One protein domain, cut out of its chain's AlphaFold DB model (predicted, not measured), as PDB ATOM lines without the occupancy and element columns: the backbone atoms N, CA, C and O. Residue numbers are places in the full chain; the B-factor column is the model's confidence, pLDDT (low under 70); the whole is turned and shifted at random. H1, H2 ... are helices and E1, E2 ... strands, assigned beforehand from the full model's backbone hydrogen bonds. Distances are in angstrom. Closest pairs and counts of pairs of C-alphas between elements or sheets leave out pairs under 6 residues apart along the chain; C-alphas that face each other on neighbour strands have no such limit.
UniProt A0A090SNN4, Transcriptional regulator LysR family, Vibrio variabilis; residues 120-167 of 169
ATOM      1  N   LEU A 120     -13.605  21.713 141.567       96.88
ATOM      2  CA  LEU A 120     -12.823  22.558 140.653       96.88
ATOM      3  C   LEU A 120     -13.000  24.062 140.908       96.88
ATOM      4  O   LEU A 120     -12.088  24.816 140.599       96.88
ATOM      5  N   CYS A 121     -14.112  24.500 141.505       95.88
ATOM      6  CA  CYS A 121     -14.349  25.912 141.821       95.88
ATOM      7  C   CYS A 121     -13.375  26.456 142.877       95.88
ATOM      8  O   CYS A 121     -13.137  27.655 142.925       95.88
ATOM      9  N   SER A 122     -12.807  25.587 143.717       95.50
ATOM     10  CA  SER A 122     -11.844  25.977 144.755       95.50
ATOM     11  C   SER A 122     -10.399  26.030 144.252       95.50
ATOM     12  O   SER A 122      -9.488  26.289 145.038       95.50
ATOM     13  N   LYS A 123     -10.157  25.735 142.969       95.12
ATOM     14  CA  LYS A 123      -8.819  25.759 142.376       95.12
ATOM     15  C   LYS A 123      -8.545  27.102 141.712       95.12
ATOM     16  O   LYS A 123      -9.384  27.611 140.981       95.12
ATOM     17  N   ALA A 124      -7.340  27.631 141.928       93.88
ATOM     18  CA  ALA A 124      -6.867  28.828 141.232       93.88
ATOM     19  C   ALA A 124      -6.661  28.570 139.729       93.88
ATOM     20  O   ALA A 124      -6.955  29.431 138.908       93.88
ATOM     21  N   GLU A 125      -6.199  27.368 139.376       95.06
ATOM     22  CA  GLU A 125      -6.000  26.930 137.995       95.06
ATOM     23  C   GLU A 125      -6.482  25.486 137.824       95.06
ATOM     24  O   GLU A 125      -6.295  24.637 138.704       95.06
ATOM     25  N   ILE A 126      -7.102  25.201 136.678       95.31
ATOM     26  CA  ILE A 126      -7.570  23.862 136.311       95.31
ATOM     27  C   ILE A 126      -6.527  23.221 135.396       95.31
ATOM     28  O   ILE A 126      -6.247  23.723 134.310       95.31
ATOM     29  N   THR A 127      -5.968  22.086 135.816       95.19
ATOM     30  CA  THR A 127      -4.960  21.354 135.035       95.19
ATOM     31  C   THR A 127      -5.580  20.237 134.187       95.19
ATOM     32  O   THR A 127      -6.685  19.764 134.454       95.19
ATOM     33  N   PHE A 128      -4.848  19.712 133.200       95.44
ATOM     34  CA  PHE A 128      -5.310  18.541 132.436       95.44
ATOM     35  C   PHE A 128      -5.502  17.281 133.297       95.44
ATOM     36  O   PHE A 128      -6.380  16.469 133.003       95.44
ATOM     37  N   ASN A 129      -4.722  17.114 134.372       95.94
ATOM     38  CA  ASN A 129      -4.922  16.013 135.322       95.94
ATOM     39  C   ASN A 129      -6.227  16.179 136.103       95.94
ATOM     40  O   ASN A 129      -6.914  15.193 136.374       95.94
ATOM     41  N   ASP A 130      -6.603  17.420 136.406       96.00
ATOM     42  CA  ASP A 130      -7.888  17.712 137.029       96.00
ATOM     43  C   ASP A 130      -9.033  17.360 136.093       96.00
ATOM     44  O   ASP A 130      -9.931  16.624 136.487       96.00
ATOM     45  N   LEU A 131      -8.959  17.788 134.829       95.62
ATOM     46  CA  LEU A 131      -9.960  17.435 133.822       95.62
ATOM     47  C   LEU A 131     -10.086  15.918 133.653       95.62
ATOM     48  O   LEU A 131     -11.202  15.404 133.626       95.62
ATOM     49  N   LYS A 132      -8.968  15.186 133.599       96.56
ATOM     50  CA  LYS A 132      -8.965  13.715 133.525       96.56
ATOM     51  C   LYS A 132      -9.647  13.051 134.729       96.56
ATOM     52  O   LYS A 132     -10.210  11.968 134.584       96.56
ATOM     53  N   SER A 133      -9.584  13.672 135.905       96.69
ATOM     54  CA  SER A 133     -10.093  13.098 137.159       96.69
ATOM     55  C   SER A 133     -11.624  13.093 137.253       96.69
ATOM     56  O   SER A 133     -12.172  12.421 138.126       96.69
ATOM     57  N   TYR A 134     -12.319  13.802 136.359       96.88
ATOM     58  CA  TYR A 134     -13.780  13.889 136.334       96.88
ATOM     59  C   TYR A 134     -14.373  13.340 135.032       96.88
ATOM     60  O   TYR A 134     -13.697  13.162 134.020       96.88
ATOM     61  N   GLN A 135     -15.671  13.046 135.077       96.69
ATOM     62  CA  GLN A 135     -16.464  12.668 133.912       96.69
ATOM     63  C   GLN A 135     -16.940  13.912 133.154       96.69
ATOM     64  O   GLN A 135     -17.253  14.928 133.767       96.69
ATOM     65  N   HIS A 136     -17.015  13.811 131.829       96.38
ATOM     66  CA  HIS A 136     -17.359  14.915 130.932       96.38
ATOM     67  C   HIS A 136     -18.676  14.663 130.205       96.38
ATOM     68  O   HIS A 136     -19.048  13.517 129.934       96.38
ATOM     69  N   ILE A 137     -19.342  15.758 129.846       94.81
ATOM     70  CA  ILE A 137     -20.451  15.780 128.895       94.81
ATOM     71  C   ILE A 137     -19.895  16.305 127.570       94.81
ATOM     72  O   ILE A 137     -19.230  17.339 127.549       94.81
ATOM     73  N   ARG A 138     -20.144  15.588 126.473       92.69
ATOM     74  CA  ARG A 138     -19.776  15.998 125.114       92.69
ATOM     75  C   ARG A 138     -20.995  16.527 124.372       92.69
ATOM     76  O   ARG A 138     -22.050  15.893 124.401       92.69
ATOM     77  N   ILE A 139     -20.810  17.633 123.652       89.50
ATOM     78  CA  ILE A 139     -21.799  18.182 122.721       89.50
ATOM     79  C   ILE A 139     -21.331  17.862 121.304       89.50
ATOM     80  O   ILE A 139     -20.319  18.391 120.856       89.50
ATOM     81  N   SER A 140     -22.033  16.969 120.614       85.19
ATOM     82  CA  SER A 140     -21.530  16.347 119.382       85.19
ATOM     83  C   SER A 140     -22.027  16.982 118.083       85.19
ATOM     84  O   SER A 140     -21.608  16.555 117.011       85.19
ATOM     85  N   ALA A 141     -22.959  17.933 118.145       80.88
ATOM     86  CA  ALA A 141     -23.632  18.460 116.962       80.88
ATOM     87  C   ALA A 141     -23.322  19.941 116.720       80.88
ATOM     88  O   ALA A 141     -22.954  20.682 117.635       80.88
ATOM     89  N   GLY A 142     -23.468  20.373 115.463       76.06
ATOM     90  CA  GLY A 142     -23.163  21.744 115.058       76.06
ATOM     91  C   GLY A 142     -21.689  22.003 114.741       76.06
ATOM     92  O   GLY A 142     -21.296  23.160 114.639       76.06
ATOM     93  N   GLY A 143     -20.882  20.949 114.590       77.19
ATOM     94  CA  GLY A 143     -19.451  21.028 114.294       77.19
ATOM     95  C   GLY A 143     -18.572  20.412 115.377       77.19
ATOM     96  O   GLY A 143     -19.061  19.896 116.379       77.19
ATOM     97  N   ASP A 144     -17.262  20.459 115.142       78.75
ATOM     98  CA  ASP A 144     -16.257  20.049 116.118       78.75
ATOM     99  C   ASP A 144     -16.080  21.146 117.172       78.75
ATOM    100  O   ASP A 144     -15.659  22.257 116.852       78.75
ATOM    101  N   LYS A 145     -16.451  20.836 118.417       79.94
ATOM    102  CA  LYS A 145     -16.468  21.785 119.539       79.94
ATOM    103  C   LYS A 145     -15.414  21.489 120.593       79.94
ATOM    104  O   LYS A 145     -15.178  22.332 121.450       79.94
ATOM    105  N   ASP A 146     -14.836  20.292 120.596       85.19
ATOM    106  CA  ASP A 146     -14.030  19.817 121.719       85.19
ATOM    107  C   ASP A 146     -12.878  18.876 121.330       85.19
ATOM    108  O   ASP A 146     -12.089  18.510 122.205       85.19
ATOM    109  N   SER A 147     -12.679  18.555 120.042       87.56
ATOM    110  CA  SER A 147     -11.538  17.719 119.632       87.56
ATOM    111  C   SER A 147     -10.190  18.400 119.867       87.56
ATOM    112  O   SER A 147      -9.174  17.715 120.014       87.56
ATOM    113  N   PHE A 148     -10.150  19.737 119.955       90.19
ATOM    114  CA  PHE A 148      -8.941  20.464 120.353       90.19
ATOM    115  C   PHE A 148      -8.511  20.079 121.780       90.19
ATOM    116  O   PHE A 148      -7.319  19.910 122.042       90.19
ATOM    117  N   LEU A 149      -9.472  19.882 122.693       92.75
ATOM    118  CA  LEU A 149      -9.209  19.469 124.069       92.75
ATOM    119  C   LEU A 149      -8.728  18.018 124.098       92.75
ATOM    120  O   LEU A 149      -7.737  17.716 124.760       92.75
ATOM    121  N   ASP A 150      -9.387  17.137 123.344       93.25
ATOM    122  CA  ASP A 150      -8.978  15.733 123.240       93.25
ATOM    123  C   ASP A 150      -7.561  15.595 122.670       93.25
ATOM    124  O   ASP A 150      -6.751  14.838 123.205       93.25
ATOM    125  N   SER A 151      -7.229  16.379 121.642       94.38
ATOM    126  CA  SER A 151      -5.884  16.421 121.058       94.38
ATOM    127  C   SER A 151      -4.848  16.901 122.078       94.38
ATOM    128  O   SER A 151      -3.850  16.217 122.304       94.38
ATOM    129  N   ALA A 152      -5.123  18.005 122.782       94.69
ATOM    130  CA  ALA A 152      -4.223  18.550 123.800       94.69
ATOM    131  C   ALA A 152      -4.013  17.603 124.999       94.69
ATOM    132  O   ALA A 152      -2.912  17.530 125.556       94.69
ATOM    133  N   MET A 153      -5.048  16.858 125.408       95.75
ATOM    134  CA  MET A 153      -4.932  15.825 126.443       95.75
ATOM    135  C   MET A 153      -4.113  14.630 125.950       95.75
ATOM    136  O   MET A 153      -3.218  14.166 126.663       95.75
ATOM    137  N   LYS A 154      -4.363  14.174 124.720       96.69
ATOM    138  CA  LYS A 154      -3.681  13.024 124.120       96.69
ATOM    139  C   LYS A 154      -2.184  13.259 123.942       96.69
ATOM    140  O   LYS A 154      -1.400  12.363 124.242       96.69
ATOM    141  N   GLU A 155      -1.776  14.465 123.546       97.00
ATOM    142  CA  GLU A 155      -0.362  14.882 123.496       97.00
ATOM    143  C   GLU A 155       0.364  14.721 124.844       97.00
ATOM    144  O   GLU A 155       1.581  14.570 124.884       97.00
ATOM    145  N   ARG A 156      -0.381  14.714 125.956       96.31
ATOM    146  CA  ARG A 156       0.130  14.535 127.325       96.31
ATOM    147  C   ARG A 156      -0.074  13.114 127.863       96.31
ATOM    148  O   ARG A 156       0.123  12.882 129.052       96.31
ATOM    149  N   GLY A 157      -0.499  12.168 127.022       97.19
ATOM    150  CA  GLY A 157      -0.825  10.799 127.437       97.19
ATOM    151  C   GLY A 157      -2.066  10.713 128.335       97.19
ATOM    152  O   GLY A 157      -2.204   9.780 129.126       97.19
ATOM    153  N   LEU A 158      -2.952  11.709 128.258       97.31
ATOM    154  CA  LEU A 158      -4.186  11.778 129.029       97.31
ATOM    155  C   LEU A 158      -5.392  11.580 128.109       97.31
ATOM    156  O   LEU A 158      -5.381  11.949 126.941       97.31
ATOM    157  N   GLU A 159      -6.457  11.033 128.677       96.00
ATOM    158  CA  GLU A 159      -7.750  10.873 128.022       96.00
ATOM    159  C   GLU A 159      -8.827  11.198 129.057       96.00
ATOM    160  O   GLU A 159      -8.717  10.787 130.218       96.00
ATOM    161  N   ARG A 160      -9.839  11.978 128.668       95.19
ATOM    162  CA  ARG A 160     -10.992  12.262 129.529       95.19
ATOM    163  C   ARG A 160     -12.063  11.197 129.354       95.19
ATOM    164  O   ARG A 160     -12.262  10.658 128.269       95.19
ATOM    165  N   ARG A 161     -12.818  10.937 130.417       96.62
ATOM    166  CA  ARG A 161     -13.946  10.006 130.371       96.62
ATOM    167  C   ARG A 161     -15.226  10.742 129.985       96.62
ATOM    168  O   ARG A 161     -15.757  11.498 130.794       96.62
ATOM    169  N   ILE A 162     -15.760  10.472 128.795       96.25
ATOM    170  CA  ILE A 162     -17.090  10.952 128.394       96.25
ATOM    171  C   ILE A 162     -18.157  10.077 129.068       96.25
ATOM    172  O   ILE A 162     -18.206   8.870 128.837       96.25
ATOM    173  N   LEU A 163     -18.986  10.666 129.932       97.12
ATOM    174  CA  LEU A 163     -20.129   9.982 130.553       97.12
ATOM    175  C   LEU A 163     -21.392  10.126 129.705       97.12
ATOM    176  O   LEU A 163     -22.147   9.169 129.565       97.12
ATOM    177  N   VAL A 164     -21.615  11.319 129.156       95.69
ATOM    178  CA  VAL A 164     -22.790  11.649 128.346       95.69
ATOM    179  C   VAL A 164     -22.325  12.285 127.047       95.69
ATOM    180  O   VAL A 164     -21.438  13.134 127.056       95.69
ATOM    181  N   SER A 165     -22.945  11.895 125.939       93.94
ATOM    182  CA  SER A 165     -22.821  12.586 124.657       93.94
ATOM    183  C   SER A 165     -24.214  13.000 124.209       93.94
ATOM    184  O   SER A 165     -25.092  12.149 124.084       93.94
ATOM    185  N   THR A 166     -24.414  14.293 123.981       92.06
ATOM    186  CA  THR A 166     -25.681  14.878 123.530       92.06
ATOM    187  C   THR A 166     -25.440  15.710 122.274       92.06
ATOM    188  O   THR A 166     -24.379  16.317 122.140       92.06
ATOM    189  N   PRO A 167     -26.382  15.756 121.321       87.50
ATOM    190  CA  PRO A 167     -26.254  16.653 120.186       87.50
ATOM    191  C   PRO A 167     -26.477  18.130 120.550       87.50
ATOM    192  O   PRO A 167     -26.012  18.999 119.817       87.50
TER     193      PRO A 167
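This is residues 120 to 167 of the 169 residues of the protein "Transcriptional regulator LysR family" of Vibrio variabilis (UniProt A0A090SNN4). A two-stranded parallel ribbon, E1 beside E2, makes one side of a small, rather open unit; the short helix H1 sits near the end where both strands begin, and H2 is set off from the ribbon on the stretch of chain that loops from the end of E1 back to the start of E2. Ahead of H1, residues 121 to 127 stick out as a free arm. The 48 printed residues include two named helices and two named strands in the order H1, E1, H2, E2, a mixed class of helices and strands. The whole is only just compact, close to loose, with a radius of gyration of the C-alphas of 11.5 A and spans of 31 by 24 by 16 A.

E1 is residues 135 to 139, 13.6 A long, beginning at C-alpha 135 (-16.464, 12.668, 133.912). E2 is residues 161 to 166, 14.4 A long, ending at C-alpha 166 (-25.681, 14.878, 123.530). H2 is residues 147 to 154, 10.2 A long. H1 is residues 128 to 132, 6.2 A long, beginning at C-alpha 128 (-5.310, 18.541, 132.436).

E1 and E2 are parallel neighbours, with 31 degrees between their directions. C-alphas 138 and 165 face each other at 4.6 A. N 136 and O 161 are within hydrogen-bond range at 2.8 A, as are N 166 and O 138 at 2.9 A. E1, H2 and E2 form a strand-helix-strand unit, two parallel neighbour strands with a helix between them along the chain, and its crossover is right-handed. The closest C-alphas of H1 and E2, those of Lys 132 and Arg 161, are 7.0 A apart. H1 and H2 are close but not clearly touching; their closest C-alphas, those of Phe 128 and Met 153, are 6.6 A apart. In H1 and H2 every O i to N i+4 pair is within hydrogen-bond range.

The two C-alphas farthest apart, those of Ser 122 and Gly 142, are 32.1 A apart. The printed part has no cut. The link from H1 to E1 is tight; those from E1 to H2 and from H2 to E2 are short. The mean pLDDT of the printed part is 92.8, and no printed residue is under 70.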